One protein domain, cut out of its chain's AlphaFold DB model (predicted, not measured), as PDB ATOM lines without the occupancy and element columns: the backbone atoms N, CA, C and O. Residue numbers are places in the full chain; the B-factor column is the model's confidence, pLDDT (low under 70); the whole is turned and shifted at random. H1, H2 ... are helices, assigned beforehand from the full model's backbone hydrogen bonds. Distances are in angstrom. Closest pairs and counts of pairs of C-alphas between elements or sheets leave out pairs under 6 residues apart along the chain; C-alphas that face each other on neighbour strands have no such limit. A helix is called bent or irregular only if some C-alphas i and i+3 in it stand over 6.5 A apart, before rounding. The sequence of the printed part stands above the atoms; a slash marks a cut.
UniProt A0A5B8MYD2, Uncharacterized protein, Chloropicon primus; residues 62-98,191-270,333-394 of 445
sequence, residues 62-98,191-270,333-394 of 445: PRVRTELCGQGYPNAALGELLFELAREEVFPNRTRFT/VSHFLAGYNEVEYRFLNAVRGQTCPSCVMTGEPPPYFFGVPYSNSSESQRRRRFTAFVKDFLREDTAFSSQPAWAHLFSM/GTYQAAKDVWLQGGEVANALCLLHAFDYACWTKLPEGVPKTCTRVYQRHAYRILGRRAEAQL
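What this domain is: This is residues 62 to 98, 191 to 270 and 333 to 394 of the 445 residues of an uncharacterized protein of Chloropicon primus (UniProt A0A5B8MYD2). The short helix H8 forms the middle of this helical body: H2 runs side by side with it, the arm H10a crosses it, and H7 meets it at a corner. Towards one end of the longest axis lie H3, with H6 and H7 packed on it, H4 across H7, and the long loop of residues 210 to 236; towards the other end lie H1, H9 and the arm H10b. The printed part has 179 residues with ten named helices, H1 to H10 in chain order, and no named strand; the class is all helix. The whole is compact, with a radius of gyration of the C-alphas of 17.2 A and spans of 56 by 38 by 31 A.

Where its parts are: The longest helix, H10, residues 372 to 394, was assigned as one helix by its hydrogen bonds but is bent: C-alphas 380 and 383 are 7.7 A apart. Its arms are H10a, residues 372 to 380, and H10b, residues 383 to 394, which ends at C-alpha 394 (-32.974, -48.183, -17.325). H8 is residues 346 to 355, H7 334 to 344 and H9 357 to 362. H2, residues 76 to 90, measures 22.3 A and is irregular, with C-alphas 77 and 80 7.1 A apart. H3, residues 191 to 209, measures 26.8 A, and H4, residues 237 to 253, 24.5 A. H5 is residues 257 to 260 and H6 262 to 267. H1, residues 62 to 69, begins at C-alpha 62 (-13.135, -41.129, -5.869).

How they stand to each other: H10a touches H8, about perpendicular at 75 degrees, closest at the C-alphas of Cys 353 and Cys 374, 5.0 A. H2, H4 and H8 form a bundle, a group of helices. H2 touches H8 at a shallow tilt of 6 degrees, opposite ways, with C-alphas 86 and 351 closest, 4.2 A. H7 and H8 touch only at the corner, C-alphas 342 and 349 being closest at 5.2 A. H4 touches H7, about perpendicular at 78 degrees, C-alphas 241 and 337 closest at 5.1 A. H3 touches H6 with residues 193 to 201 alone, C-alphas 197 and 266 closest at 4.6 A. H1 touches H9, about perpendicular at 90 degrees, C-alphas 65 and 361 closest at 4.8 A. H5 touches no helix. Every O i to N i+4 pair is within hydrogen-bond range in H1, H3, H4, H7, H8, H9 and H10a, against 8 of 11 in H2, 5 of 8 in H10b and 0 of 2 in H6, where 3 of 3 O i to N i+3 pairs are; H5 is too short for an O i to N i+4 pair.

The domain as a whole: The farthest C-alphas, of Gln 212 and Leu 394, are 57.5 A apart. Residues 99 to 190 and 271 to 332 are not printed; the C-alpha gaps are 27.1 A and 24.2 A. The link from H3 to H4 is long. The mean pLDDT of the printed part is 87.1; residues 95 to 98, 213 to 229, 233 to 234 and 389 to 394 are under 70.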
ATOM      1  N   PRO A  62     -13.489 -39.775  -5.441       95.19
ATOM      2  CA  PRO A  62     -13.135 -41.129  -5.869       95.19
ATOM      3  C   PRO A  62     -14.198 -41.776  -6.765       95.19
ATOM      4  O   PRO A  62     -13.863 -42.312  -7.817       95.19
ATOM      5  N   ARG A  63     -15.486 -41.644  -6.417       95.75
ATOM      6  CA  ARG A  63     -16.599 -42.180  -7.220       95.75
ATOM      7  C   ARG A  63     -16.722 -41.491  -8.576       95.75
ATOM      8  O   ARG A  63     -16.849 -42.167  -9.593       95.75
ATOM      9  N   VAL A  64     -16.663 -40.156  -8.597       96.69
ATOM     10  CA  VAL A  64     -16.680 -39.369  -9.841       96.69
ATOM     11  C   VAL A  64     -15.501 -39.758 -10.734       96.69
ATOM     12  O   VAL A  64     -15.681 -40.002 -11.922       96.69
ATOM     13  N   ARG A  65     -14.305 -39.903 -10.161       96.69
ATOM     14  CA  ARG A  65     -13.100 -40.334 -10.871       96.69
ATOM     15  C   ARG A  65     -13.241 -41.740 -11.456       96.69
ATOM     16  O   ARG A  65     -12.864 -41.939 -12.608       96.69
ATOM     17  N   THR A  66     -13.804 -42.695 -10.716       96.50
ATOM     18  CA  THR A  66     -14.098 -44.040 -11.240       96.50
ATOM     19  C   THR A  66     -15.083 -43.994 -12.409       96.50
ATOM     20  O   THR A  66     -14.907 -44.727 -13.377       96.50
ATOM     21  N   GLU A  67     -16.090 -43.126 -12.371       96.44
ATOM     22  CA  GLU A  67     -17.049 -42.999 -13.474       96.44
ATOM     23  C   GLU A  67     -16.433 -42.316 -14.713       96.44
ATOM     24  O   GLU A  67     -16.716 -42.698 -15.850       96.44
ATOM     25  N   LEU A  68     -15.535 -41.349 -14.496       97.00
ATOM     26  CA  LEU A  68     -14.832 -40.626 -15.556       97.00
ATOM     27  C   LEU A  68     -13.707 -41.442 -16.210       97.00
ATOM     28  O   LEU A  68     -13.507 -41.315 -17.414       97.00
ATOM     29  N   CYS A  69     -12.953 -42.238 -15.443       97.25
ATOM     30  CA  CYS A  69     -11.745 -42.920 -15.930       97.25
ATOM     31  C   CYS A  69     -11.455 -44.279 -15.256       97.25
ATOM     32  O   CYS A  69     -10.309 -44.718 -15.172       97.25
ATOM     33  N   GLY A  70     -12.472 -44.985 -14.752       94.31
ATOM     34  CA  GLY A  70     -12.286 -46.232 -13.993       94.31
ATOM     35  C   GLY A  70     -11.666 -47.395 -14.774       94.31
ATOM     36  O   GLY A  70     -11.161 -48.326 -14.161       94.31
ATOM     37  N   GLN A  71     -11.673 -47.335 -16.108       92.75
ATOM     38  CA  GLN A  71     -11.041 -48.334 -16.982       92.75
ATOM     39  C   GLN A  71      -9.589 -47.975 -17.358       92.75
ATOM     40  O   GLN A  71      -8.980 -48.651 -18.182       92.75
ATOM     41  N   GLY A  72      -9.033 -46.899 -16.788       92.25
ATOM     42  CA  GLY A  72      -7.705 -46.386 -17.144       92.25
ATOM     43  C   GLY A  72      -7.682 -45.512 -18.404       92.25
ATOM     44  O   GLY A  72      -6.613 -45.089 -18.832       92.25
ATOM     45  N   TYR A  73      -8.844 -45.219 -18.990       94.75
ATOM     46  CA  TYR A  73      -9.020 -44.257 -20.077       94.75
ATOM     47  C   TYR A  73     -10.353 -43.501 -19.920       94.75
ATOM     48  O   TYR A  73     -11.265 -44.008 -19.256       94.75
ATOM     49  N   PRO A  74     -10.488 -42.299 -20.518       96.06
ATOM     50  CA  PRO A  74     -11.698 -41.487 -20.429       96.06
ATOM     51  C   PRO A  74     -12.968 -42.213 -20.885       96.06
ATOM     52  O   PRO A  74     -13.027 -42.781 -21.979       96.06
ATOM     53  N   ASN A  75     -14.031 -42.109 -20.090       95.00
ATOM     54  CA  ASN A  75     -15.375 -42.511 -20.484       95.00
ATOM     55  C   ASN A  75     -15.959 -41.483 -21.467       95.00
ATOM     56  O   ASN A  75     -16.707 -40.585 -21.083       95.00
ATOM     57  N   ALA A  76     -15.616 -41.617 -22.751       91.25
ATOM     58  CA  ALA A  76     -15.970 -40.656 -23.800       91.25
ATOM     59  C   ALA A  76     -17.481 -40.348 -23.905       91.25
ATOM     60  O   ALA A  76     -17.846 -39.273 -24.375       91.25
ATOM     61  N   ALA A  77     -18.362 -41.236 -23.424       91.19
ATOM     62  CA  ALA A  77     -19.808 -40.998 -23.382       91.19
ATOM     63  C   ALA A  77     -20.213 -39.829 -22.461       91.19
ATOM     64  O   ALA A  77     -21.295 -39.264 -22.621       91.19
ATOM     65  N   LEU A  78     -19.349 -39.446 -21.515       94.12
ATOM     66  CA  LEU A  78     -19.563 -38.309 -20.618       94.12
ATOM     67  C   LEU A  78     -19.027 -36.985 -21.182       94.12
ATOM     68  O   LEU A  78     -19.289 -35.944 -20.589       94.12
ATOM     69  N   GLY A  79     -18.325 -36.987 -22.321       93.75
ATOM     70  CA  GLY A  79     -17.717 -35.775 -22.883       93.75
ATOM     71  C   GLY A  79     -18.730 -34.656 -23.157       93.75
ATOM     72  O   GLY A  79     -18.522 -33.518 -22.744       93.75
ATOM     73  N   GLU A  80     -19.870 -34.998 -23.764       92.69
ATOM     74  CA  GLU A  80     -20.975 -34.055 -24.006       92.69
ATOM     75  C   GLU A  80     -21.538 -33.475 -22.708       92.69
ATOM     76  O   GLU A  80     -21.756 -32.268 -22.602       92.69
ATOM     77  N   LEU A  81     -21.718 -34.322 -21.690       93.56
ATOM     78  CA  LEU A  81     -22.189 -33.875 -20.382       93.56
ATOM     79  C   LEU A  81     -21.190 -32.898 -19.747       93.56
ATOM     80  O   LEU A  81     -21.606 -31.887 -19.195       93.56
ATOM     81  N   LEU A  82     -19.884 -33.160 -19.828       96.50
ATOM     82  CA  LEU A  82     -18.873 -32.263 -19.262       96.50
ATOM     83  C   LEU A  82     -18.894 -30.878 -19.924       96.50
ATOM     84  O   LEU A  82     -18.814 -29.871 -19.221       96.50
ATOM     85  N   PHE A  83     -19.069 -30.809 -21.248       94.88
ATOM     86  CA  PHE A  83     -19.249 -29.535 -21.954       94.88
ATOM     87  C   PHE A  83     -20.564 -28.842 -21.581       94.88
ATOM     88  O   PHE A  83     -20.583 -27.626 -21.402       94.88
ATOM     89  N   GLU A  84     -21.658 -29.592 -21.440       93.44
ATOM     90  CA  GLU A  84     -22.945 -29.064 -20.979       93.44
ATOM     91  C   GLU A  84     -22.821 -28.423 -19.591       93.44
ATOM     92  O   GLU A  84     -23.173 -27.258 -19.416       93.44
ATOM     93  N   LEU A  85     -22.228 -29.136 -18.632       95.62
ATOM     94  CA  LEU A  85     -21.983 -28.623 -17.284       95.62
ATOM     95  C   LEU A  85     -21.071 -27.388 -17.312       95.62
ATOM     96  O   LEU A  85     -21.315 -26.413 -16.605       95.62
ATOM     97  N   ALA A  86     -20.025 -27.398 -18.144       97.00
ATOM     98  CA  ALA A  86     -19.117 -26.260 -18.276       97.00
ATOM     99  C   ALA A  86     -19.830 -25.019 -18.843       97.00
ATOM    100  O   ALA A  86     -19.562 -23.896 -18.412       97.00
ATOM    101  N   ARG A  87     -20.784 -25.202 -19.766       95.62
ATOM    102  CA  ARG A  87     -21.642 -24.115 -20.263       95.62
ATOM    103  C   ARG A  87     -22.557 -23.569 -19.184       95.62
ATOM    104  O   ARG A  87     -22.752 -22.362 -19.150       95.62
ATOM    105  N   GLU A  88     -23.116 -24.414 -18.325       95.19
ATOM    106  CA  GLU A  88     -23.993 -23.968 -17.236       95.19
ATOM    107  C   GLU A  88     -23.265 -23.066 -16.239       95.19
ATOM    108  O   GLU A  88     -23.846 -22.086 -15.777       95.19
ATOM    109  N   GLU A  89     -21.982 -23.332 -15.963       96.75
ATOM    110  CA  GLU A  89     -21.167 -22.448 -15.119       96.75
ATOM    111  C   GLU A  89     -21.029 -21.044 -15.717       96.75
ATOM    112  O   GLU A  89     -21.018 -20.064 -14.980       96.75
ATOM    113  N   VAL A  90     -20.934 -20.943 -17.045       96.12
ATOM    114  CA  VAL A  90     -20.601 -19.703 -17.768       96.12
ATOM    115  C   VAL A  90     -21.835 -18.983 -18.322       96.12
ATOM    116  O   VAL A  90     -21.808 -17.784 -18.612       96.12
ATOM    117  N   PHE A  91     -22.939 -19.704 -18.490       94.44
ATOM    118  CA  PHE A  91     -24.177 -19.218 -19.085       94.44
ATOM    119  C   PHE A  91     -25.407 -19.726 -18.308       94.44
ATOM    120  O   PHE A  91     -26.287 -20.352 -18.903       94.44
ATOM    121  N   PRO A  92     -25.532 -19.414 -17.004       88.38
ATOM    122  CA  PRO A  92     -26.546 -20.008 -16.122       88.38
ATOM    123  C   PRO A  92     -27.994 -19.738 -16.563       88.38
ATOM    124  O   PRO A  92     -28.897 -20.513 -16.267       88.38
ATOM    125  N   ASN A  93     -28.224 -18.661 -17.318       88.94
ATOM    126  CA  ASN A  93     -29.552 -18.273 -17.804       88.94
ATOM    127  C   ASN A  93     -29.905 -18.855 -19.186       88.94
ATOM    128  O   ASN A  93     -30.947 -18.511 -19.746       88.94
ATOM    129  N   ARG A  94     -29.047 -19.692 -19.783       81.00
ATOM    130  CA  ARG A  94     -29.317 -20.333 -21.076       81.00
ATOM    131  C   ARG A  94     -29.653 -21.799 -20.867       81.00
ATOM    132  O   ARG A  94     -28.786 -22.612 -20.590       81.00
ATOM    133  N   THR A  95     -30.922 -22.134 -21.069       60.81
ATOM    134  CA  THR A  95     -31.447 -23.486 -20.842       60.81
ATOM    135  C   THR A  95     -31.058 -24.491 -21.924       60.81
ATOM    136  O   THR A  95     -31.086 -25.687 -21.657       60.81
ATOM    137  N   ARG A  96     -30.682 -24.045 -23.134       68.75
ATOM    138  CA  ARG A  96     -30.117 -24.902 -24.188       68.75
ATOM    139  C   ARG A  96     -29.166 -24.138 -25.098       68.75
ATOM    140  O   ARG A  96     -29.523 -23.105 -25.660       68.75
ATOM    141  N   PHE A  97     -27.994 -24.719 -25.323       67.19
ATOM    142  CA  PHE A  97     -27.154 -24.397 -26.469       67.19
ATOM    143  C   PHE A  97     -27.612 -25.257 -27.641       67.19
ATOM    144  O   PHE A  97     -27.091 -26.338 -27.879       67.19
ATOM    145  N   THR A  98     -28.644 -24.808 -28.355       58.53
ATOM    146  CA  THR A  98     -28.914 -25.352 -29.686       58.53
ATOM    147  C   THR A  98     -27.854 -24.783 -30.614       58.53
ATOM    148  O   THR A  98     -27.923 -23.606 -30.977       58.53
ATOM    149  N   VAL A 191      -5.015 -27.645 -16.121       98.19
ATOM    150  CA  VAL A 191      -5.361 -26.237 -16.337       98.19
ATOM    151  C   VAL A 191      -4.151 -25.489 -16.879       98.19
ATOM    152  O   VAL A 191      -4.256 -24.815 -17.897       98.19
ATOM    153  N   SER A 192      -2.977 -25.665 -16.280       97.69
ATOM    154  CA  SER A 192      -1.732 -25.061 -16.764       97.69
ATOM    155  C   SER A 192      -1.397 -25.461 -18.206       97.69
ATOM    156  O   SER A 192      -0.895 -24.630 -18.965       97.69
ATOM    157  N   HIS A 193      -1.697 -26.703 -18.598       97.81
ATOM    158  CA  HIS A 193      -1.651 -27.174 -19.982       97.81
ATOM    159  C   HIS A 193      -2.551 -26.324 -20.886       97.81
ATOM    160  O   HIS A 193      -2.063 -25.742 -21.857       97.81
ATOM    161  N   PHE A 194      -3.831 -26.176 -20.534       98.00
ATOM    162  CA  PHE A 194      -4.783 -25.378 -21.306       98.00
ATOM    163  C   PHE A 194      -4.361 -23.909 -21.416       98.00
ATOM    164  O   PHE A 194      -4.387 -23.338 -22.504       98.00
ATOM    165  N   LEU A 195      -3.912 -23.295 -20.316       98.12
ATOM    166  CA  LEU A 195      -3.448 -21.904 -20.307       98.12
ATOM    167  C   LEU A 195      -2.223 -21.708 -21.216       98.12
ATOM    168  O   LEU A 195      -2.133 -20.711 -21.935       98.12
ATOM    169  N   ALA A 196      -1.285 -22.659 -21.221       96.94
ATOM    170  CA  ALA A 196      -0.126 -22.619 -22.110       96.94
ATOM    171  C   ALA A 196      -0.504 -22.866 -23.579       96.94
ATOM    172  O   ALA A 196       0.097 -22.270 -24.477       96.94
ATOM    173  N   GLY A 197      -1.504 -23.714 -23.830       96.06
ATOM    174  CA  GLY A 197      -2.096 -23.906 -25.151       96.06
ATOM    175  C   GLY A 197      -2.762 -22.634 -25.670       96.06
ATOM    176  O   GLY A 197      -2.510 -22.230 -26.801       96.06
ATOM    177  N   TYR A 198      -3.527 -21.943 -24.821       95.69
ATOM    178  CA  TYR A 198      -4.141 -20.654 -25.147       95.69
ATOM    179  C   TYR A 198      -3.086 -19.601 -25.483       95.69
ATOM    180  O   TYR A 198      -3.212 -18.895 -26.478       95.69
ATOM    181  N   ASN A 199      -2.022 -19.519 -24.684       95.69
ATOM    182  CA  ASN A 199      -0.946 -18.572 -24.932       95.69
ATOM    183  C   ASN A 199      -0.231 -18.821 -26.267       95.69
ATOM    184  O   ASN A 199       0.078 -17.877 -26.983       95.69
ATOM    185  N   GLU A 200       0.018 -20.083 -26.615       93.19
ATOM    186  CA  GLU A 200       0.589 -20.445 -27.914       93.19
ATOM    187  C   GLU A 200      -0.279 -19.992 -29.067       93.19
ATOM    188  O   GLU A 200       0.198 -19.346 -29.992       93.19
ATOM    189  N   VAL A 201      -1.553 -20.351 -28.989       90.94
ATOM    190  CA  VAL A 201      -2.573 -19.964 -29.944       90.94
ATOM    191  C   VAL A 201      -2.550 -18.444 -30.101       90.94
ATOM    192  O   VAL A 201      -2.238 -17.959 -31.184       90.94
ATOM    193  N   GLU A 202      -2.780 -17.682 -29.028       89.75
ATOM    194  CA  GLU A 202      -2.808 -16.215 -29.083       89.75
ATOM    195  C   GLU A 202      -1.510 -15.614 -29.616       89.75
ATOM    196  O   GLU A 202      -1.563 -14.673 -30.403       89.75
ATOM    197  N   TYR A 203      -0.352 -16.161 -29.238       89.94
ATOM    198  CA  TYR A 203       0.939 -15.736 -29.770       89.94
ATOM    199  C   TYR A 203       0.984 -15.870 -31.300       89.94
ATOM    200  O   TYR A 203       1.350 -14.912 -31.986       89.94
ATOM    201  N   ARG A 204       0.532 -17.007 -31.853       86.75
ATOM    202  CA  ARG A 204       0.464 -17.219 -33.310       86.75
ATOM    203  C   ARG A 204      -0.474 -16.222 -33.984       86.75
ATOM    204  O   ARG A 204      -0.099 -15.616 -34.988       86.75
ATOM    205  N   PHE A 205      -1.668 -16.015 -33.424       83.69
ATOM    206  CA  PHE A 205      -2.654 -15.091 -33.991       83.69
ATOM    207  C   PHE A 205      -2.185 -13.633 -33.936       83.69
ATOM    208  O   PHE A 205      -2.303 -12.914 -34.927       83.69
ATOM    209  N   LEU A 206      -1.615 -13.187 -32.815       85.00
ATOM    210  CA  LEU A 206      -1.116 -11.818 -32.661       85.00
ATOM    211  C   LEU A 206       0.055 -11.523 -33.608       85.00
ATOM    212  O   LEU A 206       0.111 -10.426 -34.163       85.00
ATOM    213  N   ASN A 207       0.945 -12.490 -33.842       84.81
ATOM    214  CA  ASN A 207       2.014 -12.349 -34.832       84.81
ATOM    215  C   ASN A 207       1.476 -12.280 -36.263       84.81
ATOM    216  O   ASN A 207       1.890 -11.403 -37.023       84.81
ATOM    217  N   ALA A 208       0.507 -13.136 -36.607       80.69
ATOM    218  CA  ALA A 208      -0.134 -13.120 -37.920       80.69
ATOM    219  C   ALA A 208      -0.815 -11.767 -38.206       80.69
ATOM    220  O   ALA A 208      -0.609 -11.182 -39.268       80.69
ATOM    221  N   VAL A 209      -1.554 -11.216 -37.235       78.19
ATOM    222  CA  VAL A 209      -2.212  -9.898 -37.356       78.19
ATOM    223  C   VAL A 209      -1.202  -8.756 -37.519       78.19
ATOM    224  O   VAL A 209      -1.501  -7.755 -38.164       78.19
ATOM    225  N   ARG A 210       0.011  -8.893 -36.972       81.81
ATOM    226  CA  ARG A 210       1.093  -7.904 -37.110       81.81
ATOM    227  C   ARG A 210       1.875  -8.023 -38.419       81.81
ATOM    228  O   ARG A 210       2.833  -7.277 -38.603       81.81
ATOM    229  N   GLY A 211       1.513  -8.962 -39.294       75.81
ATOM    230  CA  GLY A 211       2.269  -9.250 -40.513       75.81
ATOM    231  C   GLY A 211       3.677  -9.787 -40.237       75.81
ATOM    232  O   GLY A 211       4.532  -9.737 -41.118       75.81
ATOM    233  N   GLN A 212       3.944 -10.275 -39.021       73.38
ATOM    234  CA  GLN A 212       5.227 -10.884 -38.696       73.38
ATOM    235  C   GLN A 212       5.250 -12.307 -39.250       73.38
ATOM    236  O   GLN A 212       4.361 -13.116 -38.969       73.38
ATOM    237  N   THR A 213       6.275 -12.617 -40.045       61.91
ATOM    238  CA  THR A 213       6.521 -13.965 -40.553       61.91
ATOM    239  C   THR A 213       6.878 -14.872 -39.385       61.91
ATOM    240  O   THR A 213       8.012 -14.901 -38.922       61.91
ATOM    241  N   CYS A 214       5.899 -15.619 -38.895       63.06
ATOM    242  CA  CYS A 214       6.142 -16.726 -37.988       63.06
ATOM    243  C   CYS A 214       6.215 -18.011 -38.837       63.06
ATOM    244  O   CYS A 214       5.188 -18.427 -39.381       63.06
ATOM    245  N   PRO A 215       7.399 -18.642 -38.983       57.06
ATOM    246  CA  PRO A 215       7.606 -19.791 -39.876       57.06
ATOM    247  C   PRO A 215       6.690 -20.986 -39.578       57.06
ATOM    248  O   PRO A 215       6.360 -21.759 -40.470       57.06
ATOM    249  N   SER A 216       6.244 -21.122 -38.325       60.25
ATOM    250  CA  SER A 216       5.330 -22.171 -37.856       60.25
ATOM    251  C   SER A 216       3.856 -21.737 -37.815       60.25
ATOM    252  O   SER A 216       2.983 -22.550 -37.500       60.25
ATOM    253  N   CYS A 217       3.555 -20.479 -38.144       58.41
ATOM    254  CA  CYS A 217       2.218 -19.890 -38.124       58.41
ATOM    255  C   CYS A 217       1.606 -19.826 -39.528       58.41
ATOM    256  O   CYS A 217       1.023 -18.805 -39.893       58.41
ATOM    257  N   VAL A 218       1.723 -20.896 -40.323       55.12
ATOM    258  CA  VAL A 218       0.948 -21.015 -41.566       55.12
ATOM    259  C   VAL A 218      -0.517 -21.170 -41.179       55.12
ATOM    260  O   VAL A 218      -1.044 -22.271 -41.033       55.12
ATOM    261  N   MET A 219      -1.168 -20.041 -40.941       59.88
ATOM    262  CA  MET A 219      -2.607 -19.993 -40.859       59.88
ATOM    263  C   MET A 219      -3.124 -19.950 -42.278       59.88
ATOM    264  O   MET A 219      -2.872 -19.009 -43.029       59.88
ATOM    265  N   THR A 220      -3.806 -21.011 -42.667       55.84
ATOM    266  CA  THR A 220      -4.493 -21.057 -43.945       55.84
ATOM    267  C   THR A 220      -5.744 -20.183 -43.820       55.84
ATOM    268  O   THR A 220      -6.724 -20.556 -43.176       55.84
ATOM    269  N   GLY A 221      -5.689 -18.978 -44.393       59.25
ATOM    270  CA  GLY A 221      -6.826 -18.057 -44.488       59.25
ATOM    271  C   GLY A 221      -6.812 -16.877 -43.511       59.25
ATOM    272  O   GLY A 221      -5.876 -16.679 -42.738       59.25
ATOM    273  N   GLU A 222      -7.869 -16.063 -43.593       57.81
ATOM    274  CA  GLU A 222      -8.106 -14.951 -42.671       57.81
ATOM    275  C   GLU A 222      -8.128 -15.456 -41.222       57.81
ATOM    276  O   GLU A 222      -8.609 -16.571 -40.972       57.81
ATOM    277  N   PRO A 223      -7.613 -14.671 -40.254       57.38
ATOM    278  CA  PRO A 223      -7.643 -15.066 -38.860       57.38
ATOM    279  C   PRO A 223      -9.083 -15.449 -38.478       57.38
ATOM    280  O   PRO A 223     -10.000 -14.651 -38.683       57.38
ATOM    281  N   PRO A 224      -9.302 -16.677 -37.971       52.34
ATOM    282  CA  PRO A 224     -10.606 -17.158 -37.584       52.34
ATOM    283  C   PRO A 224     -11.227 -16.132 -36.634       52.34
ATOM    284  O   PRO A 224     -10.571 -15.704 -35.678       52.34
ATOM    285  N   PRO A 225     -12.480 -15.726 -36.875       52.34
ATOM    286  CA  PRO A 225     -13.151 -14.713 -36.082       52.34
ATOM    287  C   PRO A 225     -13.606 -15.317 -34.751       52.34
ATOM    288  O   PRO A 225     -14.799 -15.374 -34.475       52.34
ATOM    289  N   TYR A 226     -12.689 -15.796 -33.910       56.34
ATOM    290  CA  TYR A 226     -13.046 -16.074 -32.527       56.34
ATOM    291  C   TYR A 226     -13.037 -14.744 -31.749       56.34
ATOM    292  O   TYR A 226     -12.052 -14.004 -31.704       56.34
ATOM    293  N   PHE A 227     -14.225 -14.439 -31.222       57.31
ATOM    294  CA  PHE A 227     -14.741 -13.236 -30.567       57.31
ATOM    295  C   PHE A 227     -14.838 -11.886 -31.290       57.31
ATOM    296  O   PHE A 227     -14.000 -10.994 -31.153       57.31
ATOM    297  N   PHE A 228     -16.059 -11.650 -31.780       52.81
ATOM    298  CA  PHE A 228     -16.708 -10.382 -32.155       52.81
ATOM    299  C   PHE A 228     -16.755  -9.270 -31.074       52.81
ATOM    300  O   PHE A 228     -17.462  -8.283 -31.258       52.81
ATOM    301  N   GLY A 229     -16.075  -9.404 -29.928       60.66
ATOM    302  CA  GLY A 229     -16.302  -8.517 -28.774       60.66
ATOM    303  C   GLY A 229     -15.073  -7.907 -28.103       60.66
ATOM    304  O   GLY A 229     -15.227  -6.950 -27.339       60.66
ATOM    305  N   VAL A 230     -13.867  -8.440 -28.330       73.19
ATOM    306  CA  VAL A 230     -12.648  -7.910 -27.697       73.19
ATOM    307  C   VAL A 230     -11.563  -7.735 -28.758       73.19
ATOM    308  O   VAL A 230     -11.067  -8.736 -29.275       73.19
ATOM    309  N   PRO A 231     -11.160  -6.492 -29.078       74.25
ATOM    310  CA  PRO A 231     -10.151  -6.238 -30.100       74.25
ATOM    311  C   PRO A 231      -8.843  -6.996 -29.841       74.25
ATOM    312  O   PRO A 231      -8.459  -7.225 -28.686       74.25
ATOM    313  N   TYR A 232      -8.144  -7.353 -30.921       70.00
ATOM    314  CA  TYR A 232      -6.769  -7.851 -30.883       70.00
ATOM    315  C   TYR A 232      -5.833  -6.684 -30.553       70.00
ATOM    316  O   TYR A 232      -5.287  -6.025 -31.430       70.00
ATOM    317  N   SER A 233      -5.696  -6.385 -29.265       67.19
ATOM    318  CA  SER A 233      -4.704  -5.441 -28.760       67.19
ATOM    319  C   SER A 233      -4.082  -5.994 -27.486       67.19
ATOM    320  O   SER A 233      -4.772  -6.535 -26.618       67.19
ATOM    321  N   ASN A 234      -2.764  -5.845 -27.381       65.31
ATOM    322  CA  ASN A 234      -1.986  -6.158 -26.188       65.31
ATOM    323  C   ASN A 234      -1.866  -4.949 -25.240       65.31
ATOM    324  O   ASN A 234      -1.105  -5.024 -24.277       65.31
ATOM    325  N   SER A 235      -2.589  -3.852 -25.499       71.00
ATOM    326  CA  SER A 235      -2.362  -2.548 -24.860       71.00
ATOM    327  C   SER A 235      -2.634  -2.506 -23.354       71.00
ATOM    328  O   SER A 235      -2.078  -1.647 -22.679       71.00
ATOM    329  N   SER A 236      -3.446  -3.415 -22.795       89.25
ATOM    330  CA  SER A 236      -3.673  -3.475 -21.343       89.25
ATOM    331  C   SER A 236      -3.894  -4.892 -20.809       89.25
ATOM    332  O   SER A 236      -4.439  -5.760 -21.492       89.25
ATOM    333  N   GLU A 237      -3.519  -5.114 -19.548       92.19
ATOM    334  CA  GLU A 237      -3.771  -6.368 -18.823       92.19
ATOM    335  C   GLU A 237      -5.270  -6.692 -18.744       92.19
ATOM    336  O   GLU A 237      -5.683  -7.807 -19.059       92.19
ATOM    337  N   SER A 238      -6.099  -5.693 -18.426       92.19
ATOM    338  CA  SER A 238      -7.563  -5.824 -18.400       92.19
ATOM    339  C   SER A 238      -8.114  -6.340 -19.733       92.19
ATOM    340  O   SER A 238      -8.951  -7.247 -19.761       92.19
ATOM    341  N   GLN A 239      -7.597  -5.839 -20.860       90.06
ATOM    342  CA  GLN A 239      -7.989  -6.336 -22.175       90.06
ATOM    343  C   GLN A 239      -7.570  -7.794 -22.387       90.06
ATOM    344  O   GLN A 239      -8.387  -8.580 -22.862       90.06
ATOM    345  N   ARG A 240      -6.352  -8.190 -21.999       91.62
ATOM    346  CA  ARG A 240      -5.890  -9.586 -22.126       91.62
ATOM    347  C   ARG A 240      -6.722 -10.551 -21.280       91.62
ATOM    348  O   ARG A 240      -7.110 -11.611 -21.765       91.62
ATOM    349  N   ARG A 241      -7.098 -10.151 -20.062       94.56
ATOM    350  CA  ARG A 241      -8.002 -10.925 -19.191       94.56
ATOM    351  C   ARG A 241      -9.395 -11.070 -19.804       94.56
ATOM    352  O   ARG A 241      -9.957 -12.168 -19.824       94.56
ATOM    353  N   ARG A 242      -9.937  -9.986 -20.377       92.25
ATOM    354  CA  ARG A 242     -11.200 -10.017 -21.136       92.25
ATOM    355  C   ARG A 242     -11.115 -10.919 -22.364       92.25
ATOM    356  O   ARG A 242     -12.080 -11.630 -22.623       92.25
ATOM    357  N   ARG A 243      -9.991 -10.918 -23.091       90.75
ATOM    358  CA  ARG A 243      -9.760 -11.818 -24.234       90.75
ATOM    359  C   ARG A 243      -9.775 -13.278 -23.806       90.75
ATOM    360  O   ARG A 243     -10.506 -14.042 -24.413       90.75
ATOM    361  N   PHE A 244      -9.078 -13.646 -22.733       94.75
ATOM    362  CA  PHE A 244      -9.094 -15.026 -22.242       94.75
ATOM    363  C   PHE A 244     -10.482 -15.455 -21.732       94.75
ATOM    364  O   PHE A 244     -10.962 -16.549 -22.017       94.75
ATOM    365  N   THR A 245     -11.181 -14.567 -21.022       94.81
ATOM    366  CA  THR A 245     -12.554 -14.836 -20.556       94.81
ATOM    367  C   THR A 245     -13.515 -15.018 -21.721       94.81
ATOM    368  O   THR A 245     -14.369 -15.905 -21.690       94.81
ATOM    369  N   ALA A 246     -13.389 -14.161 -22.740       91.12
ATOM    370  CA  ALA A 246     -14.101 -14.322 -23.988       91.12
ATOM    371  C   ALA A 246     -13.716 -15.682 -24.557       91.12
ATOM    372  O   ALA A 246     -14.558 -16.557 -24.545       91.12
ATOM    373  N   PHE A 247     -12.457 -15.926 -24.909       92.44
ATOM    374  CA  PHE A 247     -11.954 -17.177 -25.472       92.44
ATOM    375  C   PHE A 247     -12.636 -18.456 -24.941       92.44
ATOM    376  O   PHE A 247     -13.225 -19.206 -25.721       92.44
ATOM    377  N   VAL A 248     -12.664 -18.653 -23.617       94.56
ATOM    378  CA  VAL A 248     -13.326 -19.811 -22.986       94.56
ATOM    379  C   VAL A 248     -14.832 -19.871 -23.295       94.56
ATOM    380  O   VAL A 248     -15.371 -20.943 -23.560       94.56
ATOM    381  N   LYS A 249     -15.525 -18.728 -23.330       92.12
ATOM    382  CA  LYS A 249     -16.940 -18.619 -23.719       92.12
ATOM    383  C   LYS A 249     -17.213 -19.102 -25.151       92.12
ATOM    384  O   LYS A 249     -18.237 -19.754 -25.336       92.12
ATOM    385  N   ASP A 250     -16.369 -18.818 -26.149       88.88
ATOM    386  CA  ASP A 250     -16.627 -19.275 -27.537       88.88
ATOM    387  C   ASP A 250     -16.166 -20.709 -27.708       88.88
ATOM    388  O   ASP A 250     -16.818 -21.461 -28.427       88.88
ATOM    389  N   PHE A 251     -15.115 -21.116 -26.992       91.44
ATOM    390  CA  PHE A 251     -14.727 -22.517 -26.919       91.44
ATOM    391  C   PHE A 251     -15.913 -23.378 -26.451       91.44
ATOM    392  O   PHE A 251     -16.272 -24.362 -27.092       91.44
ATOM    393  N   LEU A 252     -16.613 -22.944 -25.397       92.19
ATOM    394  CA  LEU A 252     -17.816 -23.615 -24.894       92.19
ATOM    395  C   LEU A 252     -19.028 -23.501 -25.824       92.19
ATOM    396  O   LEU A 252     -19.887 -24.383 -25.806       92.19
ATOM    397  N   ARG A 253     -19.123 -22.444 -26.635       88.62
ATOM    398  CA  ARG A 253     -20.150 -22.326 -27.686       88.62
ATOM    399  C   ARG A 253     -19.859 -23.191 -28.904       88.62
ATOM    400  O   ARG A 253     -20.726 -23.271 -29.768       88.62
ATOM    401  N   GLU A 254     -18.687 -23.823 -28.942       86.31
ATOM    402  CA  GLU A 254     -18.230 -24.640 -30.056       86.31
ATOM    403  C   GLU A 254     -18.217 -23.867 -31.376       86.31
ATOM    404  O   GLU A 254     -18.755 -24.321 -32.391       86.31
ATOM    405  N   ASP A 255     -17.630 -22.667 -31.367       81.69
ATOM    406  CA  ASP A 255     -17.481 -21.919 -32.612       81.69
ATOM    407  C   ASP A 255     -16.741 -22.770 -33.659       81.69
ATOM    408  O   ASP A 255     -15.732 -23.422 -33.374       81.69
ATOM    409  N   THR A 256     -17.238 -22.768 -34.896       75.25
ATOM    410  CA  THR A 256     -16.674 -23.546 -36.007       75.25
ATOM    411  C   THR A 256     -15.188 -23.269 -36.242       75.25
ATOM    412  O   THR A 256     -14.474 -24.169 -36.691       75.25
ATOM    413  N   ALA A 257     -14.705 -22.077 -35.870       75.56
ATOM    414  CA  ALA A 257     -13.290 -21.723 -35.865       75.56
ATOM    415  C   ALA A 257     -12.410 -22.750 -35.135       75.56
ATOM    416  O   ALA A 257     -11.301 -23.027 -35.589       75.56
ATOM    417  N   PHE A 258     -12.904 -23.346 -34.044       79.94
ATOM    418  CA  PHE A 258     -12.163 -24.323 -33.239       79.94
ATOM    419  C   PHE A 258     -11.956 -25.667 -33.935       79.94
ATOM    420  O   PHE A 258     -11.044 -26.415 -33.591       79.94
ATOM    421  N   SER A 259     -12.790 -25.976 -34.926       74.62
ATOM    422  CA  SER A 259     -12.699 -27.221 -35.693       74.62
ATOM    423  C   SER A 259     -11.846 -27.103 -36.958       74.62
ATOM    424  O   SER A 259     -11.405 -28.123 -37.479       74.62
ATOM    425  N   SER A 260     -11.603 -25.883 -37.451       75.69
ATOM    426  CA  SER A 260     -10.953 -25.658 -38.747       75.69
ATOM    427  C   SER A 260      -9.447 -25.413 -38.674       75.69
ATOM    428  O   SER A 260      -8.771 -25.604 -39.681       75.69
ATOM    429  N   GLN A 261      -8.902 -25.014 -37.519       79.12
ATOM    430  CA  GLN A 261      -7.474 -24.698 -37.389       79.12
ATOM    431  C   GLN A 261      -6.725 -25.739 -36.535       79.12
ATOM    432  O   GLN A 261      -7.081 -25.947 -35.372       79.12
ATOM    433  N   PRO A 262      -5.631 -26.340 -37.041       82.50
ATOM    434  CA  PRO A 262      -4.827 -27.308 -36.289       82.50
ATOM    435  C   PRO A 262      -4.235 -26.758 -34.985       82.50
ATOM    436  O   PRO A 262      -4.010 -27.518 -34.045       82.50
ATOM    437  N   ALA A 263      -4.015 -25.440 -34.897       85.81
ATOM    438  CA  ALA A 263      -3.474 -24.786 -33.705       85.81
ATOM    439  C   ALA A 263      -4.334 -25.025 -32.448       85.81
ATOM    440  O   ALA A 263      -3.813 -25.057 -31.335       85.81
ATOM    441  N   TRP A 264      -5.639 -25.264 -32.603       88.50
ATOM    442  CA  TRP A 264      -6.525 -25.538 -31.473       88.50
ATOM    443  C   TRP A 264      -6.238 -26.850 -30.768       88.50
ATOM    444  O   TRP A 264      -6.566 -26.984 -29.589       88.50
ATOM    445  N   ALA A 265      -5.560 -27.780 -31.445       90.56
ATOM    446  CA  ALA A 265      -5.123 -29.013 -30.826       90.56
ATOM    447  C   ALA A 265      -4.293 -28.732 -29.564       90.56
ATOM    448  O   ALA A 265      -4.436 -29.468 -28.605       90.56
ATOM    449  N   HIS A 266      -3.538 -27.630 -29.476       93.38
ATOM    450  CA  HIS A 266      -2.775 -27.264 -28.270       93.38
ATOM    451  C   HIS A 266      -3.602 -27.135 -26.975       93.38
ATOM    452  O   HIS A 266      -3.019 -27.069 -25.898       93.38
ATOM    453  N   LEU A 267      -4.932 -27.077 -27.066       94.62
ATOM    454  CA  LEU A 267      -5.844 -26.958 -25.928       94.62
ATOM    455  C   LEU A 267      -6.492 -28.282 -25.527       94.62
ATOM    456  O   LEU A 267      -7.098 -28.360 -24.460       94.62
ATOM    457  N   PHE A 268      -6.454 -29.290 -26.402       95.62
ATOM    458  CA  PHE A 268      -7.277 -30.485 -26.238       95.62
ATOM    459  C   PHE A 268      -6.829 -31.321 -25.043       95.62
ATOM    460  O   PHE A 268      -5.675 -31.262 -24.626       95.62
ATOM    461  N   SER A 269      -7.752 -32.101 -24.479       97.00
ATOM    462  CA  SER A 269      -7.479 -32.897 -23.284       97.00
ATOM    463  C   SER A 269      -6.266 -33.805 -23.490       97.00
ATOM    464  O   SER A 269      -6.181 -34.518 -24.491       97.00
ATOM    465  N   MET A 270      -5.342 -33.824 -22.530       97.56
ATOM    466  CA  MET A 270      -4.148 -34.673 -22.601       97.56
ATOM    467  C   MET A 270      -4.540 -36.157 -22.613       97.56
ATOM    468  O   MET A 270      -3.957 -36.953 -23.343       97.56
ATOM    469  N   GLY A 333       2.133 -11.131 -22.608       95.06
ATOM    470  CA  GLY A 333       1.469 -11.162 -21.302       95.06
ATOM    471  C   GLY A 333       0.109 -11.874 -21.326       95.06
ATOM    472  O   GLY A 333      -0.766 -11.561 -20.510       95.06
ATOM    473  N   THR A 334      -0.131 -12.733 -22.319       94.25
ATOM    474  CA  THR A 334      -1.380 -13.476 -22.522       94.25
ATOM    475  C   THR A 334      -1.466 -14.680 -21.603       94.25
ATOM    476  O   THR A 334      -2.546 -14.960 -21.079       94.25
ATOM    477  N   TYR A 335      -0.343 -15.355 -21.350       96.56
ATOM    478  CA  TYR A 335      -0.287 -16.460 -20.400       96.56
ATOM    479  C   TYR A 335      -0.518 -15.970 -18.972       96.56
ATOM    480  O   TYR A 335      -1.352 -16.535 -18.265       96.56
ATOM    481  N   GLN A 336       0.160 -14.890 -18.569       97.31
ATOM    482  CA  GLN A 336      -0.023 -14.307 -17.244       97.31
ATOM    483  C   GLN A 336      -1.469 -13.846 -17.032       97.31
ATOM    484  O   GLN A 336      -2.099 -14.243 -16.058       97.31
ATOM    485  N   ALA A 337      -2.056 -13.129 -17.995       96.56
ATOM    486  CA  ALA A 337      -3.454 -12.709 -17.900       96.56
ATOM    487  C   ALA A 337      -4.431 -13.896 -17.776       96.56
ATOM    488  O   ALA A 337      -5.429 -13.810 -17.058       96.56
ATOM    489  N   ALA A 338      -4.161 -15.010 -18.464       97.38
ATOM    490  CA  ALA A 338      -4.976 -16.217 -18.365       97.38
ATOM    491  C   ALA A 338      -4.846 -16.887 -16.983       97.38
ATOM    492  O   ALA A 338      -5.854 -17.298 -16.402       97.38
ATOM    493  N   LYS A 339      -3.632 -16.922 -16.416       98.31
ATOM    494  CA  LYS A 339      -3.403 -17.350 -15.026       98.31
ATOM    495  C   LYS A 339      -4.151 -16.476 -14.030       98.31
ATOM    496  O   LYS A 339      -4.779 -17.016 -13.129       98.31
ATOM    497  N   ASP A 340      -4.128 -15.159 -14.200       98.25
ATOM    498  CA  ASP A 340      -4.792 -14.238 -13.275       98.25
ATOM    499  C   ASP A 340      -6.310 -14.466 -13.256       98.25
ATOM    500  O   ASP A 340      -6.929 -14.462 -12.193       98.25
ATOM    501  N   VAL A 341      -6.921 -14.731 -14.419       98.00
ATOM    502  CA  VAL A 341      -8.344 -15.110 -14.511       98.00
ATOM    503  C   VAL A 341      -8.610 -16.465 -13.850       98.00
ATOM    504  O   VAL A 341      -9.605 -16.610 -13.145       98.00
ATOM    505  N   TRP A 342      -7.732 -17.452 -14.041       98.31
ATOM    506  CA  TRP A 342      -7.842 -18.747 -13.364       98.31
ATOM    507  C   TRP A 342      -7.768 -18.606 -11.835       98.31
ATOM    508  O   TRP A 342      -8.641 -19.111 -11.128       98.31
ATOM    509  N   LEU A 343      -6.769 -17.878 -11.331       97.94
ATOM    510  CA  LEU A 343      -6.546 -17.643  -9.902       97.94
ATOM    511  C   LEU A 343      -7.675 -16.830  -9.261       97.94
ATOM    512  O   LEU A 343      -8.027 -17.075  -8.108       97.94
ATOM    513  N   GLN A 344      -8.280 -15.906 -10.011       98.00
ATOM    514  CA  GLN A 344      -9.472 -15.175  -9.579       98.00
ATOM    515  C   GLN A 344     -10.673 -16.108  -9.325       98.00
ATOM    516  O   GLN A 344     -11.552 -15.779  -8.524       98.00
ATOM    517  N   GLY A 345     -10.724 -17.272  -9.975       97.44
ATOM    518  CA  GLY A 345     -11.808 -18.236  -9.831       97.44
ATOM    519  C   GLY A 345     -13.063 -17.865 -10.632       97.44
ATOM    520  O   GLY A 345     -12.996 -17.319 -11.731       97.44
ATOM    521  N   GLY A 346     -14.238 -18.195 -10.090       97.12
ATOM    522  CA  GLY A 346     -15.531 -17.888 -10.712       97.12
ATOM    523  C   GLY A 346     -15.931 -18.836 -11.850       97.12
ATOM    524  O   GLY A 346     -15.505 -19.989 -11.899       97.12
ATOM    525  N   GLU A 347     -16.793 -18.348 -12.747       97.75
ATOM    526  CA  GLU A 347     -17.416 -19.146 -13.816       97.75
ATOM    527  C   GLU A 347     -16.400 -19.783 -14.772       97.75
ATOM    528  O   GLU A 347     -16.507 -20.964 -15.098       97.75
ATOM    529  N   VAL A 348     -15.369 -19.030 -15.170       97.69
ATOM    530  CA  VAL A 348     -14.339 -19.501 -16.106       97.69
ATOM    531  C   VAL A 348     -13.529 -20.627 -15.475       97.69
ATOM    532  O   VAL A 348     -13.377 -21.684 -16.081       97.69
ATOM    533  N   ALA A 349     -13.055 -20.441 -14.241       98.44
ATOM    534  CA  ALA A 349     -12.306 -21.473 -13.535       98.44
ATOM    535  C   ALA A 349     -13.146 -22.744 -13.332       98.44
ATOM    536  O   ALA A 349     -12.680 -23.854 -13.589       98.44
ATOM    537  N   ASN A 350     -14.413 -22.598 -12.944       98.56
ATOM    538  CA  ASN A 350     -15.303 -23.743 -12.778       98.56
ATOM    539  C   ASN A 350     -15.510 -24.512 -14.097       98.56
ATOM    540  O   ASN A 350     -15.471 -25.743 -14.098       98.56
ATOM    541  N   ALA A 351     -15.680 -23.808 -15.217       98.44
ATOM    542  CA  ALA A 351     -15.807 -24.438 -16.527       98.44
ATOM    543  C   ALA A 351     -14.532 -25.168 -16.964       98.44
ATOM    544  O   ALA A 351     -14.618 -26.294 -17.448       98.44
ATOM    545  N   LEU A 352     -13.351 -24.579 -16.745       98.56
ATOM    546  CA  LEU A 352     -12.076 -25.241 -17.046       98.56
ATOM    547  C   LEU A 352     -11.895 -26.527 -16.231       98.56
ATOM    548  O   LEU A 352     -11.432 -27.530 -16.772       98.56
ATOM    549  N   CYS A 353     -12.324 -26.540 -14.964       98.69
ATOM    550  CA  CYS A 353     -12.338 -27.771 -14.175       98.69
ATOM    551  C   CYS A 353     -13.180 -28.862 -14.851       98.69
ATOM    552  O   CYS A 353     -12.735 -30.005 -14.935       98.69
ATOM    553  N   LEU A 354     -14.373 -28.536 -15.352       98.44
ATOM    554  CA  LEU A 354     -15.257 -29.505 -16.011       98.44
ATOM    555  C   LEU A 354     -14.697 -29.994 -17.350       98.44
ATOM    556  O   LEU A 354     -14.708 -31.200 -17.595       98.44
ATOM    557  N   LEU A 355     -14.139 -29.097 -18.168       98.00
ATOM    558  CA  LEU A 355     -13.481 -29.464 -19.426       98.00
ATOM    559  C   LEU A 355     -12.325 -30.448 -19.200       98.00
ATOM    560  O   LEU A 355     -12.186 -31.416 -19.942       98.00
ATOM    561  N   HIS A 356     -11.546 -30.261 -18.135       98.19
ATOM    562  CA  HIS A 356     -10.392 -31.106 -17.814       98.19
ATOM    563  C   HIS A 356     -10.677 -32.196 -16.772       98.19
ATOM    564  O   HIS A 356      -9.748 -32.768 -16.199       98.19
ATOM    565  N   ALA A 357     -11.947 -32.536 -16.532       98.38
ATOM    566  CA  ALA A 357     -12.312 -33.556 -15.549       98.38
ATOM    567  C   ALA A 357     -11.710 -34.934 -15.873       98.38
ATOM    568  O   ALA A 357     -11.257 -35.628 -14.963       98.38
ATOM    569  N   PHE A 358     -11.644 -35.320 -17.156       98.31
ATOM    570  CA  PHE A 358     -10.972 -36.563 -17.552       98.31
ATOM    571  C   PHE A 358      -9.474 -36.532 -17.278       98.31
ATOM    572  O   PHE A 358      -8.941 -37.528 -16.799       98.31
ATOM    573  N   ASP A 359      -8.802 -35.407 -17.523       98.25
ATOM    574  CA  ASP A 359      -7.370 -35.293 -17.260       98.25
ATOM    575  C   ASP A 359      -7.075 -35.511 -15.771       98.25
ATOM    576  O   ASP A 359      -6.273 -36.374 -15.422       98.25
ATOM    577  N   TYR A 360      -7.794 -34.830 -14.877       98.25
ATOM    578  CA  TYR A 360      -7.636 -35.046 -13.433       98.25
ATOM    579  C   TYR A 360      -8.061 -36.447 -12.967       98.25
ATOM    580  O   TYR A 360      -7.544 -36.950 -11.969       98.25
ATOM    581  N   ALA A 361      -9.011 -37.089 -13.651       98.00
ATOM    582  CA  ALA A 361      -9.452 -38.437 -13.305       98.00
ATOM    583  C   ALA A 361      -8.445 -39.518 -13.738       98.00
ATOM    584  O   ALA A 361      -8.211 -40.475 -12.990       98.00
ATOM    585  N   CYS A 362      -7.861 -39.370 -14.929       97.75
ATOM    586  CA  CYS A 362      -6.964 -40.352 -15.534       97.75
ATOM    587  C   CYS A 362      -5.506 -40.196 -15.089       97.75
ATOM    588  O   CYS A 362      -4.806 -41.195 -14.939       97.75
ATOM    589  N   TRP A 363      -5.043 -38.970 -14.840       97.06
ATOM    590  CA  TRP A 363      -3.663 -38.696 -14.447       97.06
ATOM    591  C   TRP A 363      -3.539 -38.607 -12.927       97.06
ATOM    592  O   TRP A 363      -3.730 -37.571 -12.299       97.06
ATOM    593  N   THR A 364      -3.232 -39.735 -12.300       94.69
ATOM    594  CA  THR A 364      -3.457 -39.943 -10.860       94.69
ATOM    595  C   THR A 364      -2.284 -39.530  -9.974       94.69
ATOM    596  O   THR A 364      -2.406 -39.545  -8.754       94.69
ATOM    597  N   LYS A 365      -1.134 -39.243 -10.588       95.00
ATOM    598  CA  LYS A 365       0.155 -38.954  -9.934       95.00
ATOM    599  C   LYS A 365       0.571 -37.491 -10.118       95.00
ATOM    600  O   LYS A 365       1.759 -37.204 -10.128       95.00
ATOM    601  N   LEU A 366      -0.386 -36.585 -10.332       94.88
ATOM    602  CA  LEU A 366      -0.101 -35.152 -10.435       94.88
ATOM    603  C   LEU A 366       0.537 -34.660  -9.120       94.88
ATOM    604  O   LEU A 366      -0.041 -34.936  -8.067       94.88
ATOM    605  N   PRO A 367       1.676 -33.939  -9.153       94.12
ATOM    606  CA  PRO A 367       2.411 -33.542  -7.946       94.12
ATOM    607  C   PRO A 367       1.565 -32.745  -6.951       94.12
ATOM    608  O   PRO A 367       1.590 -33.005  -5.753       94.12
ATOM    609  N   GLU A 368       0.763 -31.810  -7.464       94.81
ATOM    610  CA  GLU A 368      -0.123 -30.955  -6.664       94.81
ATOM    611  C   GLU A 368      -1.524 -31.564  -6.460       94.81
ATOM    612  O   GLU A 368      -2.370 -31.001  -5.762       94.81
ATOM    613  N   GLY A 369      -1.791 -32.727  -7.063       95.88
ATOM    614  CA  GLY A 369      -3.104 -33.361  -7.066       95.88
ATOM    615  C   GLY A 369      -4.158 -32.574  -7.854       95.88
ATOM    616  O   GLY A 369      -3.872 -31.938  -8.863       95.88
ATOM    617  N   VAL A 370      -5.417 -32.671  -7.416       97.06
ATOM    618  CA  VAL A 370      -6.550 -31.960  -8.031       97.06
ATOM    619  C   VAL A 370      -6.781 -30.645  -7.282       97.06
ATOM    620  O   VAL A 370      -6.988 -30.687  -6.064       97.06
ATOM    621  N   PRO A 371      -6.834 -29.481  -7.961       97.25
ATOM    622  CA  PRO A 371      -7.092 -28.207  -7.303       97.25
ATOM    623  C   PRO A 371      -8.395 -28.217  -6.497       97.25
ATOM    624  O   PRO A 371      -9.426 -28.704  -6.967       97.25
ATOM    625  N   LYS A 372      -8.386 -27.589  -5.312       96.62
ATOM    626  CA  LYS A 372      -9.572 -27.481  -4.432       96.62
ATOM    627  C   LYS A 372     -10.788 -26.865  -5.137       96.62
ATOM    628  O   LYS A 372     -11.927 -27.243  -4.878       96.62
ATOM    629  N   THR A 373     -10.550 -25.917  -6.044       97.12
ATOM    630  CA  THR A 373     -11.600 -25.337  -6.894       97.12
ATOM    631  C   THR A 373     -12.282 -26.413  -7.737       97.12
ATOM    632  O   THR A 373     -13.510 -26.449  -7.790       97.12
ATOM    633  N   CYS A 374     -11.509 -27.322  -8.334       98.19
ATOM    634  CA  CYS A 374     -12.034 -28.385  -9.183       98.19
ATOM    635  C   CYS A 374     -12.726 -29.484  -8.384       98.19
ATOM    636  O   CYS A 374     -13.827 -29.875  -8.760       98.19
ATOM    637  N   THR A 375     -12.178 -29.918  -7.244       96.38
ATOM    638  CA  THR A 375     -12.865 -30.910  -6.397       96.38
ATOM    639  C   THR A 375     -14.246 -30.423  -5.953       96.38
ATOM    640  O   THR A 375     -15.216 -31.168  -6.081       96.38
ATOM    641  N   ARG A 376     -14.376 -29.147  -5.560       96.88
ATOM    642  CA  ARG A 376     -15.671 -28.514  -5.250       96.88
ATOM    643  C   ARG A 376     -16.624 -28.505  -6.450       96.88
ATOM    644  O   ARG A 376     -17.821 -28.742  -6.296       96.88
ATOM    645  N   VAL A 377     -16.120 -28.204  -7.648       97.75
ATOM    646  CA  VAL A 377     -16.922 -28.220  -8.884       97.75
ATOM    647  C   VAL A 377     -17.417 -29.635  -9.186       97.75
ATOM    648  O   VAL A 377     -18.603 -29.816  -9.451       97.75
ATOM    649  N   TYR A 378     -16.550 -30.641  -9.080       97.44
ATOM    650  CA  TYR A 378     -16.916 -32.039  -9.307       97.44
ATOM    651  C   TYR A 378     -17.917 -32.549  -8.280       97.44
ATOM    652  O   TYR A 378     -18.866 -33.224  -8.660       97.44
ATOM    653  N   GLN A 379     -17.759 -32.189  -7.004       95.88
ATOM    654  CA  GLN A 379     -18.724 -32.515  -5.951       95.88
ATOM    655  C   GLN A 379     -20.103 -31.925  -6.253       95.88
ATOM    656  O   GLN A 379     -21.100 -32.643  -6.231       95.88
ATOM    657  N   ARG A 380     -20.160 -30.639  -6.617       96.62
ATOM    658  CA  ARG A 380     -21.406 -29.950  -6.986       96.62
ATOM    659  C   ARG A 380     -22.130 -30.617  -8.161       96.62
ATOM    660  O   ARG A 380     -23.356 -30.662  -8.161       96.62
ATOM    661  N   HIS A 381     -21.388 -31.162  -9.124       97.06
ATOM    662  CA  HIS A 381     -21.945 -31.817 -10.315       97.06
ATOM    663  C   HIS A 381     -21.992 -33.349 -10.239       97.06
ATOM    664  O   HIS A 381     -22.434 -34.004 -11.186       97.06
ATOM    665  N   ALA A 382     -21.588 -33.941  -9.110       96.56
ATOM    666  CA  ALA A 382     -21.403 -35.383  -8.972       96.56
ATOM    667  C   ALA A 382     -22.679 -36.174  -9.268       96.56
ATOM    668  O   ALA A 382     -22.616 -37.187  -9.956       96.56
ATOM    669  N   TYR A 383     -23.843 -35.694  -8.817       95.50
ATOM    670  CA  TYR A 383     -25.126 -36.356  -9.075       95.50
ATOM    671  C   TYR A 383     -25.381 -36.570 -10.573       95.50
ATOM    672  O   TYR A 383     -25.819 -37.644 -10.973       95.50
ATOM    673  N   ARG A 384     -25.068 -35.579 -11.416       95.06
ATOM    674  CA  ARG A 384     -25.277 -35.681 -12.867       95.06
ATOM    675  C   ARG A 384     -24.247 -36.587 -13.528       95.06
ATOM    676  O   ARG A 384     -24.613 -37.386 -14.384       95.06
ATOM    677  N   ILE A 385     -22.986 -36.484 -13.107       96.00
ATOM    678  CA  ILE A 385     -21.896 -37.319 -13.630       96.00
ATOM    679  C   ILE A 385     -22.155 -38.797 -13.300       96.00
ATOM    680  O   ILE A 385     -22.055 -39.647 -14.175       96.00
ATOM    681  N   LEU A 386     -22.559 -39.093 -12.062       94.81
ATOM    682  CA  LEU A 386     -22.846 -40.452 -11.595       94.81
ATOM    683  C   LEU A 386     -24.221 -40.971 -12.065       94.81
ATOM    684  O   LEU A 386     -24.408 -42.176 -12.221       94.81
ATOM    685  N   GLY A 387     -25.192 -40.078 -12.287       89.50
ATOM    686  CA  GLY A 387     -26.586 -40.423 -12.589       89.50
ATOM    687  C   GLY A 387     -26.826 -41.012 -13.982       89.50
ATOM    688  O   GLY A 387     -27.728 -41.831 -14.145       89.50
ATOM    689  N   ARG A 388     -25.993 -40.687 -14.982       72.69
ATOM    690  CA  ARG A 388     -26.147 -41.214 -16.358       72.69
ATOM    691  C   ARG A 388     -26.063 -42.735 -16.447       72.69
ATOM    692  O   ARG A 388     -26.685 -43.322 -17.329       72.69
ATOM    693  N   ARG A 389     -25.341 -43.384 -15.533       62.31
ATOM    694  CA  ARG A 389     -25.268 -44.847 -15.484       62.31
ATOM    695  C   ARG A 389     -26.610 -45.472 -15.107       62.31
ATOM    696  O   ARG A 389     -26.979 -46.484 -15.691       62.31
ATOM    697  N   ALA A 390     -27.357 -44.841 -14.200       58.91
ATOM    698  CA  ALA A 390     -28.687 -45.301 -13.812       58.91
ATOM    699  C   ALA A 390     -29.692 -45.136 -14.964       58.91
ATOM    700  O   ALA A 390     -30.445 -46.058 -15.257       58.91
ATOM    701  N   GLU A 391     -29.656 -44.009 -15.681       60.34
ATOM    702  CA  GLU A 391     -30.536 -43.781 -16.838       60.34
ATOM    703  C   GLU A 391     -30.214 -44.715 -18.015       60.34
ATOM    704  O   GLU A 391     -31.126 -45.288 -18.608       60.34
ATOM    705  N   ALA A 392     -28.930 -44.932 -18.321       60.16
ATOM    706  CA  ALA A 392     -28.510 -45.860 -19.374       60.16
ATOM    707  C   ALA A 392     -28.847 -47.324 -19.035       60.16
ATOM    708  O   ALA A 392     -29.218 -48.090 -19.924       60.16
ATOM    709  N   GLN A 393     -28.773 -47.713 -17.756       58.19
ATOM    710  CA  GLN A 393     -29.207 -49.036 -17.294       58.19
ATOM    711  C   GLN A 393     -30.730 -49.218 -17.364       58.19
ATOM    712  O   GLN A 393     -31.183 -50.320 -17.655       58.19
ATOM    713  N   LEU A 394     -31.515 -48.156 -17.157       59.22
ATOM    714  CA  LEU A 394     -32.974 -48.183 -17.325       59.22
ATOM    715  C   LEU A 394     -33.428 -48.159 -18.795       59.22
ATOM    716  O   LEU A 394     -34.540 -48.590 -19.088       59.22
TER     717      LEU A 394